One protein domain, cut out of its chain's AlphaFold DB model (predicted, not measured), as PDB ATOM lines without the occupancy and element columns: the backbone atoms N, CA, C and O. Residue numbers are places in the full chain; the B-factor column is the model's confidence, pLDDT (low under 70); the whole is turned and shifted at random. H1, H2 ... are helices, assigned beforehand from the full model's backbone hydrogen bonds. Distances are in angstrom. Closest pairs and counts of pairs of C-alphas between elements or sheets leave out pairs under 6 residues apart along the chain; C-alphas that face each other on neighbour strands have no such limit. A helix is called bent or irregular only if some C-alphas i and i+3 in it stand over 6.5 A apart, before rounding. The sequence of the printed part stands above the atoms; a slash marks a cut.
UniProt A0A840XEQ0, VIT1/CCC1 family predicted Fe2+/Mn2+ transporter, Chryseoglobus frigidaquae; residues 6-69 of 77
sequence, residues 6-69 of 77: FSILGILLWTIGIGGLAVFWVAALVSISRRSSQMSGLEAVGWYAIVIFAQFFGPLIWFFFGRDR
ATOM      1  N   PHE A   6      30.432   2.043 -76.510       74.31
ATOM      2  CA  PHE A   6      29.921   1.772 -75.165       74.31
ATOM      3  C   PHE A   6      28.978   2.880 -74.668       74.31
ATOM      4  O   PHE A   6      27.897   2.587 -74.155       74.31
ATOM      5  N   SER A   7      29.323   4.147 -74.909       81.88
ATOM      6  CA  SER A   7      28.466   5.296 -74.601       81.88
ATOM      7  C   SER A   7      27.170   5.286 -75.420       81.88
ATOM      8  O   SER A   7      26.107   5.597 -74.887       81.88
ATOM      9  N   ILE A   8      27.220   4.867 -76.691       84.88
ATOM     10  CA  ILE A   8      26.021   4.756 -77.542       84.88
ATOM     11  C   ILE A   8      25.068   3.678 -77.009       84.88
ATOM     12  O   ILE A   8      23.872   3.933 -76.866       84.88
ATOM     13  N   LEU A   9      25.585   2.491 -76.670       86.81
ATOM     14  CA  LEU A   9      24.781   1.420 -76.072       86.81
ATOM     15  C   LEU A   9      24.181   1.848 -74.729       86.81
ATOM     16  O   LEU A   9      22.999   1.604 -74.485       86.81
ATOM     17  N   GLY A  10      24.960   2.542 -73.895       87.31
ATOM     18  CA  GLY A  10      24.484   3.116 -72.639       87.31
ATOM     19  C   GLY A  10      23.301   4.060 -72.850       87.31
ATOM     20  O   GLY A  10      22.260   3.878 -72.223       87.31
ATOM     21  N   ILE A  11      23.418   5.013 -73.783       87.44
ATOM     22  CA  ILE A  11      22.349   5.972 -74.114       87.44
ATOM     23  C   ILE A  11      21.097   5.254 -74.623       87.44
ATOM     24  O   ILE A  11      19.990   5.587 -74.197       87.44
ATOM     25  N   LEU A  12      21.246   4.261 -75.504       89.69
ATOM     26  CA  LEU A  12      20.113   3.504 -76.039       89.69
ATOM     27  C   LEU A  12      19.370   2.742 -74.941       89.69
ATOM     28  O   LEU A  12      18.150   2.852 -74.849       89.69
ATOM     29  N   LEU A  13      20.091   2.022 -74.077       90.88
ATOM     30  CA  LEU A  13      19.486   1.291 -72.961       90.88
ATOM     31  C   LEU A  13      18.774   2.236 -71.992       90.88
ATOM     32  O   LEU A  13      17.654   1.954 -71.568       90.88
ATOM     33  N   TRP A  14      19.387   3.381 -71.689       88.75
ATOM     34  CA  TRP A  14      18.783   4.399 -70.835       88.75
ATOM     35  C   TRP A  14      17.510   4.985 -71.451       88.75
ATOM     36  O   TRP A  14      16.490   5.123 -70.779       88.75
ATOM     37  N   THR A  15      17.544   5.265 -72.754       89.62
ATOM     38  CA  THR A  15      16.409   5.826 -73.499       89.62
ATOM     39  C   THR A  15      15.260   4.827 -73.597       89.62
ATOM     40  O   THR A  15      14.112   5.205 -73.385       89.62
ATOM     41  N   ILE A  16      15.548   3.550 -73.862       91.19
ATOM     42  CA  ILE A  16      14.544   2.477 -73.882       91.19
ATOM     43  C   ILE A  16      13.951   2.283 -72.485       91.19
ATOM     44  O   ILE A  16      12.734   2.169 -72.351       91.19
ATOM     45  N   GLY A  17      14.789   2.298 -71.444       90.81
ATOM     46  CA  GLY A  17      14.348   2.205 -70.054       90.81
ATOM     47  C   GLY A  17      13.394   3.337 -69.672       90.81
ATOM     48  O   GLY A  17      12.272   3.078 -69.235       90.81
ATOM     49  N   ILE A  18      13.795   4.592 -69.898       88.69
ATOM     50  CA  ILE A  18      12.942   5.760 -69.639       88.69
ATOM     51  C   ILE A  18      11.695   5.750 -70.506       88.69
ATOM     52  O   ILE A  18      10.602   5.987 -69.999       88.69
ATOM     53  N   GLY A  19      11.843   5.475 -71.801       90.19
ATOM     54  CA  GLY A  19      10.730   5.437 -72.737       90.19
ATOM     55  C   GLY A  19       9.685   4.410 -72.315       90.19
ATOM     56  O   GLY A  19       8.500   4.727 -72.259       90.19
ATOM     57  N   GLY A  20      10.118   3.209 -71.926       91.19
ATOM     58  CA  GLY A  20       9.238   2.168 -71.403       91.19
ATOM     59  C   GLY A  20       8.500   2.612 -70.140       91.19
ATOM     60  O   GLY A  20       7.276   2.504 -70.076       91.19
ATOM     61  N   LEU A  21       9.216   3.176 -69.163       89.69
ATOM     62  CA  LEU A  21       8.604   3.707 -67.939       89.69
ATOM     63  C   LEU A  21       7.585   4.814 -68.238       89.69
ATOM     64  O   LEU A  21       6.495   4.809 -67.666       89.69
ATOM     65  N   ALA A  22       7.891   5.718 -69.171       89.94
ATOM     66  CA  ALA A  22       6.981   6.775 -69.596       89.94
ATOM     67  C   ALA A  22       5.711   6.210 -70.253       89.94
ATOM     68  O   ALA A  22       4.612   6.685 -69.964       89.94
ATOM     69  N   VAL A  23       5.829   5.163 -71.078       93.94
ATOM     70  CA  VAL A  23       4.670   4.477 -71.672       93.94
ATOM     71  C   VAL A  23       3.776   3.880 -70.587       93.94
ATOM     72  O   VAL A  23       2.566   4.102 -70.617       93.94
ATOM     73  N   PHE A  24       4.345   3.178 -69.603       91.94
ATOM     74  CA  PHE A  24       3.567   2.648 -68.476       91.94
ATOM     75  C   PHE A  24       2.901   3.757 -67.662       91.94
ATOM     76  O   PHE A  24       1.754   3.607 -67.240       91.94
ATOM     77  N   TRP A  25       3.589   4.883 -67.483       91.94
ATOM     78  CA  TRP A  25       3.066   6.024 -66.748       91.94
ATOM     79  C   TRP A  25       1.849   6.646 -67.441       91.94
ATOM     80  O   TRP A  25       0.786   6.789 -66.834       91.94
ATOM     81  N   VAL A  26       1.958   6.920 -68.743       94.06
ATOM     82  CA  VAL A  26       0.839   7.418 -69.554       94.06
ATOM     83  C   VAL A  26      -0.294   6.392 -69.603       94.06
ATOM     84  O   VAL A  26      -1.457   6.756 -69.438       94.06
ATOM     85  N   ALA A  27       0.020   5.105 -69.769       95.06
ATOM     86  CA  ALA A  27      -0.980   4.043 -69.778       95.06
ATOM     87  C   ALA A  27      -1.757   3.969 -68.453       95.06
ATOM     88  O   ALA A  27      -2.975   3.785 -68.472       95.06
ATOM     89  N   ALA A  28      -1.089   4.168 -67.312       92.81
ATOM     90  CA  ALA A  28      -1.736   4.227 -66.005       92.81
ATOM     91  C   ALA A  28      -2.696   5.421 -65.901       92.81
ATOM     92  O   ALA A  28      -3.850   5.238 -65.516       92.81
ATOM     93  N   LEU A  29      -2.270   6.618 -66.321       93.81
ATOM     94  CA  LEU A  29      -3.126   7.811 -66.338       93.81
ATOM     95  C   LEU A  29      -4.345   7.629 -67.251       93.81
ATOM     96  O   LEU A  29      -5.468   7.935 -66.856       93.81
ATOM     97  N   VAL A  30      -4.150   7.070 -68.449       96.19
ATOM     98  CA  VAL A  30      -5.244   6.761 -69.383       96.19
ATOM     99  C   VAL A  30      -6.190   5.717 -68.788       96.19
ATOM    100  O   VAL A  30      -7.405   5.846 -68.922       96.19
ATOM    101  N   SER A  31      -5.663   4.693 -68.115       94.94
ATOM    102  CA  SER A  31      -6.468   3.668 -67.440       94.94
ATOM    103  C   SER A  31      -7.350   4.274 -66.345       94.94
ATOM    104  O   SER A  31      -8.555   4.013 -66.318       94.94
ATOM    105  N   ILE A  32      -6.782   5.147 -65.505       92.56
ATOM    106  CA  ILE A  32      -7.523   5.880 -64.469       92.56
ATOM    107  C   ILE A  32      -8.579   6.772 -65.121       92.56
ATOM    108  O   ILE A  32      -9.745   6.705 -64.747       92.56
ATOM    109  N   SER A  33      -8.220   7.539 -66.155       92.69
ATOM    110  CA  SER A  33      -9.162   8.407 -66.872       92.69
ATOM    111  C   SER A  33     -10.320   7.644 -67.509       92.69
ATOM    112  O   SER A  33     -11.428   8.166 -67.571       92.69
ATOM    113  N   ARG A  34     -10.091   6.422 -67.997       94.56
ATOM    114  CA  ARG A  34     -11.155   5.587 -68.575       94.56
ATOM    115  C   ARG A  34     -12.093   5.023 -67.514       94.56
ATOM    116  O   ARG A  34     -13.257   4.780 -67.811       94.56
ATOM    117  N   ARG A  35     -11.589   4.790 -66.301       92.62
ATOM    118  CA  ARG A  35     -12.351   4.217 -65.182       92.62
ATOM    119  C   ARG A  35     -12.879   5.266 -64.208       92.62
ATOM    120  O   ARG A  35     -13.672   4.921 -63.342       92.62
ATOM    121  N   SER A  36     -12.514   6.537 -64.364       88.56
ATOM    122  CA  SER A  36     -12.894   7.604 -63.434       88.56
ATOM    123  C   SER A  36     -14.405   7.817 -63.345       88.56
ATOM    124  O   SER A  36     -14.884   8.268 -62.316       88.56
ATOM    125  N   SER A  37     -15.166   7.473 -64.390       88.25
ATOM    126  CA  SER A  37     -16.637   7.505 -64.375       88.25
ATOM    127  C   SER A  37     -17.273   6.394 -63.530       88.25
ATOM    128  O   SER A  37     -18.443   6.496 -63.176       88.25
ATOM    129  N   GLN A  38     -16.516   5.339 -63.214       91.88
ATOM    130  CA  GLN A  38     -16.932   4.207 -62.378       91.88
ATOM    131  C   GLN A  38     -16.366   4.290 -60.952       91.88
ATOM    132  O   GLN A  38     -16.681   3.443 -60.121       91.88
ATOM    133  N   MET A  39     -15.525   5.287 -60.672       89.38
ATOM    134  CA  MET A  39     -14.869   5.504 -59.385       89.38
ATOM    135  C   MET A  39     -15.498   6.692 -58.662       89.38
ATOM    136  O   MET A  39     -16.055   7.600 -59.281       89.38
ATOM    137  N   SER A  40     -15.365   6.728 -57.336       90.75
ATOM    138  CA  SER A  40     -15.667   7.960 -56.603       90.75
ATOM    139  C   SER A  40     -14.653   9.057 -56.968       90.75
ATOM    140  O   SER A  40     -13.493   8.771 -57.273       90.75
ATOM    141  N   GLY A  41     -15.057  10.331 -56.922       89.69
ATOM    142  CA  GLY A  41     -14.161  11.443 -57.275       89.69
ATOM    143  C   GLY A  41     -12.881  11.480 -56.425       89.69
ATOM    144  O   GLY A  41     -11.796  11.714 -56.951       89.69
ATOM    145  N   LEU A  42     -12.996  11.169 -55.129       91.88
ATOM    146  CA  LEU A  42     -11.857  11.059 -54.209       91.88
ATOM    147  C   LEU A  42     -10.912   9.915 -54.584       91.88
ATOM    148  O   LEU A  42      -9.696  10.079 -54.525       91.88
ATOM    149  N   GLU A  43     -11.458   8.776 -54.996       92.31
ATOM    150  CA  GLU A  43     -10.669   7.620 -55.413       92.31
ATOM    151  C   GLU A  43      -9.896   7.902 -56.705       92.31
ATOM    152  O   GLU A  43      -8.698   7.629 -56.776       92.31
ATOM    153  N   ALA A  44     -10.537   8.522 -57.700       90.75
ATOM    154  CA  ALA A  44      -9.866   8.912 -58.938       90.75
ATOM    155  C   ALA A  44      -8.723   9.906 -58.669       90.75
ATOM    156  O   ALA A  44      -7.603   9.704 -59.141       90.75
ATOM    157  N   VAL A  45      -8.978  10.949 -57.868       93.88
ATOM    158  CA  VAL A  45      -7.956  11.936 -57.474       93.88
ATOM    159  C   VAL A  45      -6.817  11.276 -56.697       93.88
ATOM    160  O   VAL A  45      -5.652  11.571 -56.963       93.88
ATOM    161  N   GLY A  46      -7.128  10.347 -55.789       95.00
ATOM    162  CA  GLY A  46      -6.132   9.579 -55.046       95.00
ATOM    163  C   GLY A  46      -5.210   8.781 -55.969       95.00
ATOM    164  O   GLY A  46      -3.989   8.867 -55.842       95.00
ATOM    165  N   TRP A  47      -5.768   8.075 -56.954       95.00
ATOM    166  CA  TRP A  47      -4.970   7.329 -57.928       95.00
ATOM    167  C   TRP A  47      -4.118   8.228 -58.821       95.00
ATOM    168  O   TRP A  47      -2.951   7.908 -59.057       95.00
ATOM    169  N   TYR A  48      -4.642   9.372 -59.267       93.31
ATOM    170  CA  TYR A  48      -3.839  10.362 -59.989       93.31
ATOM    171  C   TYR A  48      -2.672  10.867 -59.145       93.31
ATOM    172  O   TYR A  48      -1.539  10.905 -59.627       93.31
ATOM    173  N   ALA A  49      -2.924  11.206 -57.880       93.06
ATOM    174  CA  ALA A  49      -1.885  11.657 -56.968       93.06
ATOM    175  C   ALA A  49      -0.815  10.575 -56.767       93.06
ATOM    176  O   ALA A  49       0.371  10.866 -56.878       93.06
ATOM    177  N   ILE A  50      -1.204   9.316 -56.558       93.62
ATOM    178  CA  ILE A  50      -0.247   8.209 -56.429       93.62
ATOM    179  C   ILE A  50       0.613   8.100 -57.689       93.62
ATOM    180  O   ILE A  50       1.834   8.125 -57.594       93.62
ATOM    181  N   VAL A  51       0.003   8.032 -58.873       93.25
ATOM    182  CA  VAL A  51       0.743   7.863 -60.132       93.25
ATOM    183  C   VAL A  51       1.681   9.042 -60.403       93.25
ATOM    184  O   VAL A  51       2.796   8.836 -60.879       93.25
ATOM    185  N   ILE A  52       1.270  10.269 -60.076       90.81
ATOM    186  CA  ILE A  52       2.086  11.466 -60.296       90.81
ATOM    187  C   ILE A  52       3.189  11.587 -59.255       90.81
ATOM    188  O   ILE A  52       4.315  11.862 -59.642       90.81
ATOM    189  N   PHE A  53       2.908  11.388 -57.965       91.44
ATOM    190  CA  PHE A  53       3.849  11.658 -56.873       91.44
ATOM    191  C   PHE A  53       4.697  10.446 -56.463       91.44
ATOM    192  O   PHE A  53       5.695  10.626 -55.765       91.44
ATOM    193  N   ALA A  54       4.372   9.229 -56.919       89.56
ATOM    194  CA  ALA A  54       5.078   8.018 -56.497       89.56
ATOM    195  C   ALA A  54       6.588   8.047 -56.783       89.56
ATOM    196  O   ALA A  54       7.388   7.572 -55.977       89.56
ATOM    197  N   GLN A  55       6.985   8.642 -57.907       87.19
ATOM    198  CA  GLN A  55       8.391   8.757 -58.298       87.19
ATOM    199  C   GLN A  55       9.231   9.627 -57.333       87.19
ATOM    200  O   GLN A  55      10.442   9.434 -57.248       87.19
ATOM    201  N   PHE A  56       8.604  10.498 -56.528       89.69
ATOM    202  CA  PHE A  56       9.306  11.297 -55.521       89.69
ATOM    203  C   PHE A  56       9.580  10.520 -54.233       89.69
ATOM    204  O   PHE A  56      10.462  10.922 -53.478       89.69
ATOM    205  N   PHE A  57       8.884   9.407 -53.957       88.69
ATOM    206  CA  PHE A  57       9.091   8.682 -52.699       88.69
ATOM    207  C   PHE A  57      10.519   8.163 -52.554       88.69
ATOM    208  O   PHE A  57      11.071   8.265 -51.469       88.69
ATOM    209  N   GLY A  58      11.149   7.668 -53.622       86.94
ATOM    210  CA  GLY A  58      12.547   7.219 -53.568       86.94
ATOM    211  C   GLY A  58      13.503   8.327 -53.100       86.94
ATOM    212  O   GLY A  58      14.156   8.166 -52.064       86.94
ATOM    213  N   PRO A  59      13.555   9.474 -53.802       88.69
ATOM    214  CA  PRO A  59      14.330  10.639 -53.379       88.69
ATOM    215  C   PRO A  59      13.985  11.140 -51.973       88.69
ATOM    216  O   PRO A  59      14.890  11.439 -51.197       88.69
ATOM    217  N   LEU A  60      12.696  11.205 -51.619       91.06
ATOM    218  CA  LEU A  60      12.256  11.646 -50.292       91.06
ATOM    219  C   LEU A  60      12.746  10.689 -49.199       91.06
ATOM    220  O   LEU A  60      13.332  11.131 -48.215       91.06
ATOM    221  N   ILE A  61      12.576   9.378 -49.388       90.62
ATOM    222  CA  ILE A  61      13.059   8.354 -48.455       90.62
ATOM    223  C   ILE A  61      14.575   8.473 -48.285       90.62
ATOM    224  O   ILE A  61      15.069   8.453 -47.159       90.62
ATOM    225  N   TRP A  62      15.324   8.643 -49.377       87.31
ATOM    226  CA  TRP A  62      16.768   8.847 -49.299       87.31
ATOM    227  C   TRP A  62      17.132  10.102 -48.504       87.31
ATOM    228  O   TRP A  62      17.990  10.050 -47.624       87.31
ATOM    229  N   PHE A  63      16.468  11.220 -48.785       88.50
ATOM    230  CA  PHE A  63      16.761  12.491 -48.137       88.50
ATOM    231  C   PHE A  63      16.491  12.451 -46.627       88.50
ATOM    232  O   PHE A  63      17.303  12.957 -45.857       88.50
ATOM    233  N   PHE A  64      15.389  11.822 -46.206       89.50
ATOM    234  CA  PHE A  64      14.989  11.769 -44.797       89.50
ATOM    235  C   PHE A  64      15.638  10.636 -43.995       89.50
ATOM    236  O   PHE A  64      15.882  10.816 -42.810       89.50
ATOM    237  N   PHE A  65      15.914   9.476 -44.600       87.31
ATOM    238  CA  PHE A  65      16.413   8.295 -43.872       87.31
ATOM    239  C   PHE A  65      17.817   7.849 -44.291       87.31
ATOM    240  O   PHE A  65      18.522   7.196 -43.519       87.31
ATOM    241  N   GLY A  66      18.214   8.138 -45.529       77.50
ATOM    242  CA  GLY A  66      19.503   7.732 -46.088       77.50
ATOM    243  C   GLY A  66      20.620   8.727 -45.797       77.50
ATOM    244  O   GLY A  66      21.745   8.309 -45.534       77.50
ATOM    245  N   ARG A  67      20.313  10.031 -45.800       75.50
ATOM    246  CA  ARG A  67      21.307  11.113 -45.722       75.50
ATOM    247  C   ARG A  67      22.212  11.023 -44.495       75.50
ATOM    248  O   ARG A  67      23.428  11.140 -44.626       75.50
ATOM    249  N   ASP A  68      21.637  10.756 -43.329       73.00
ATOM    250  CA  ASP A  68      22.376  10.793 -42.063       73.00
ATOM    251  C   ASP A  68      23.321   9.591 -41.888       73.00
ATOM    252  O   ASP A  68      24.251   9.638 -41.087       73.00
ATOM    253  N   ARG A  69      23.156   8.529 -42.693       70.25
ATOM    254  CA  ARG A  69      24.042   7.349 -42.688       70.25
ATOM    255  C   ARG A  69      25.382   7.587 -43.387       70.25
ATOM    256  O   ARG A  69      26.274   6.754 -43.272       70.25
TER     257      ARG A  69
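Overview. This is residues 6 to 69 of the 77 residues of the protein "VIT1/CCC1 family predicted Fe2+/Mn2+ transporter" of Chryseoglobus frigidaquae (UniProt A0A840XEQ0). This is a helical hairpin with unequal legs: the long helix H1 makes the length, and the first arm of H2, H2a, folds back side by side with its last part. At its bend H2 turns away from H1, and residues 6 to 24 of H1 and residues 53 to 69 of H2 stick out as separate limbs of a flat, open shape. The printed part has 64 residues with two named helices, H1 then H2, and no named strand; the class is all helix. The whole is only just extended, close to loose, with a radius of gyration of the C-alphas of 16.4 A and spans of 48 by 35 by 7 A.

Arrangement. Start with H1, residues 6 to 35, and look at its residues 25 to 33, with which alone it touches H2a, residues 41 to 52. Their closest C-alphas are those of Ile 32 and Ala 44, 6.7 A apart. The two form a helical hairpin, running opposite ways at a shallow tilt of 2 degrees. H2b, residues 55 to 69, stands at a steep tilt of 58 degrees to H2a; H2b and H1 are apart. Every O i to N i+4 pair is within hydrogen-bond range in H1 and H2a, but 7 of 11 in H2b.

Along the chain. Find C-alpha 6 at (29.921, 1.772, -75.165); from there H1 runs 43.5 A to C-alpha 35 at (-12.351, 4.217, -65.182). By its hydrogen bonds H2, residues 41 to 69, was assigned as one helix, but it is bent: C-alphas 52 and 55 are 7.1 A apart. H2a measures 16.5 A and H2b 22.1 A, ending at C-alpha 69 at (24.042, 7.349, -42.688). H2b is irregular, with C-alphas 65 and 68 at 6.7 A.

Size, cuts and confidence. Look for the two C-alphas farthest apart at Phe 6 and Ser 40, 49.6 A from each other. The printed part has no cut, and the link from H1 to H2, five residues, is tight. The mean pLDDT of the printed part is 89.4, and no printed residue is under 70.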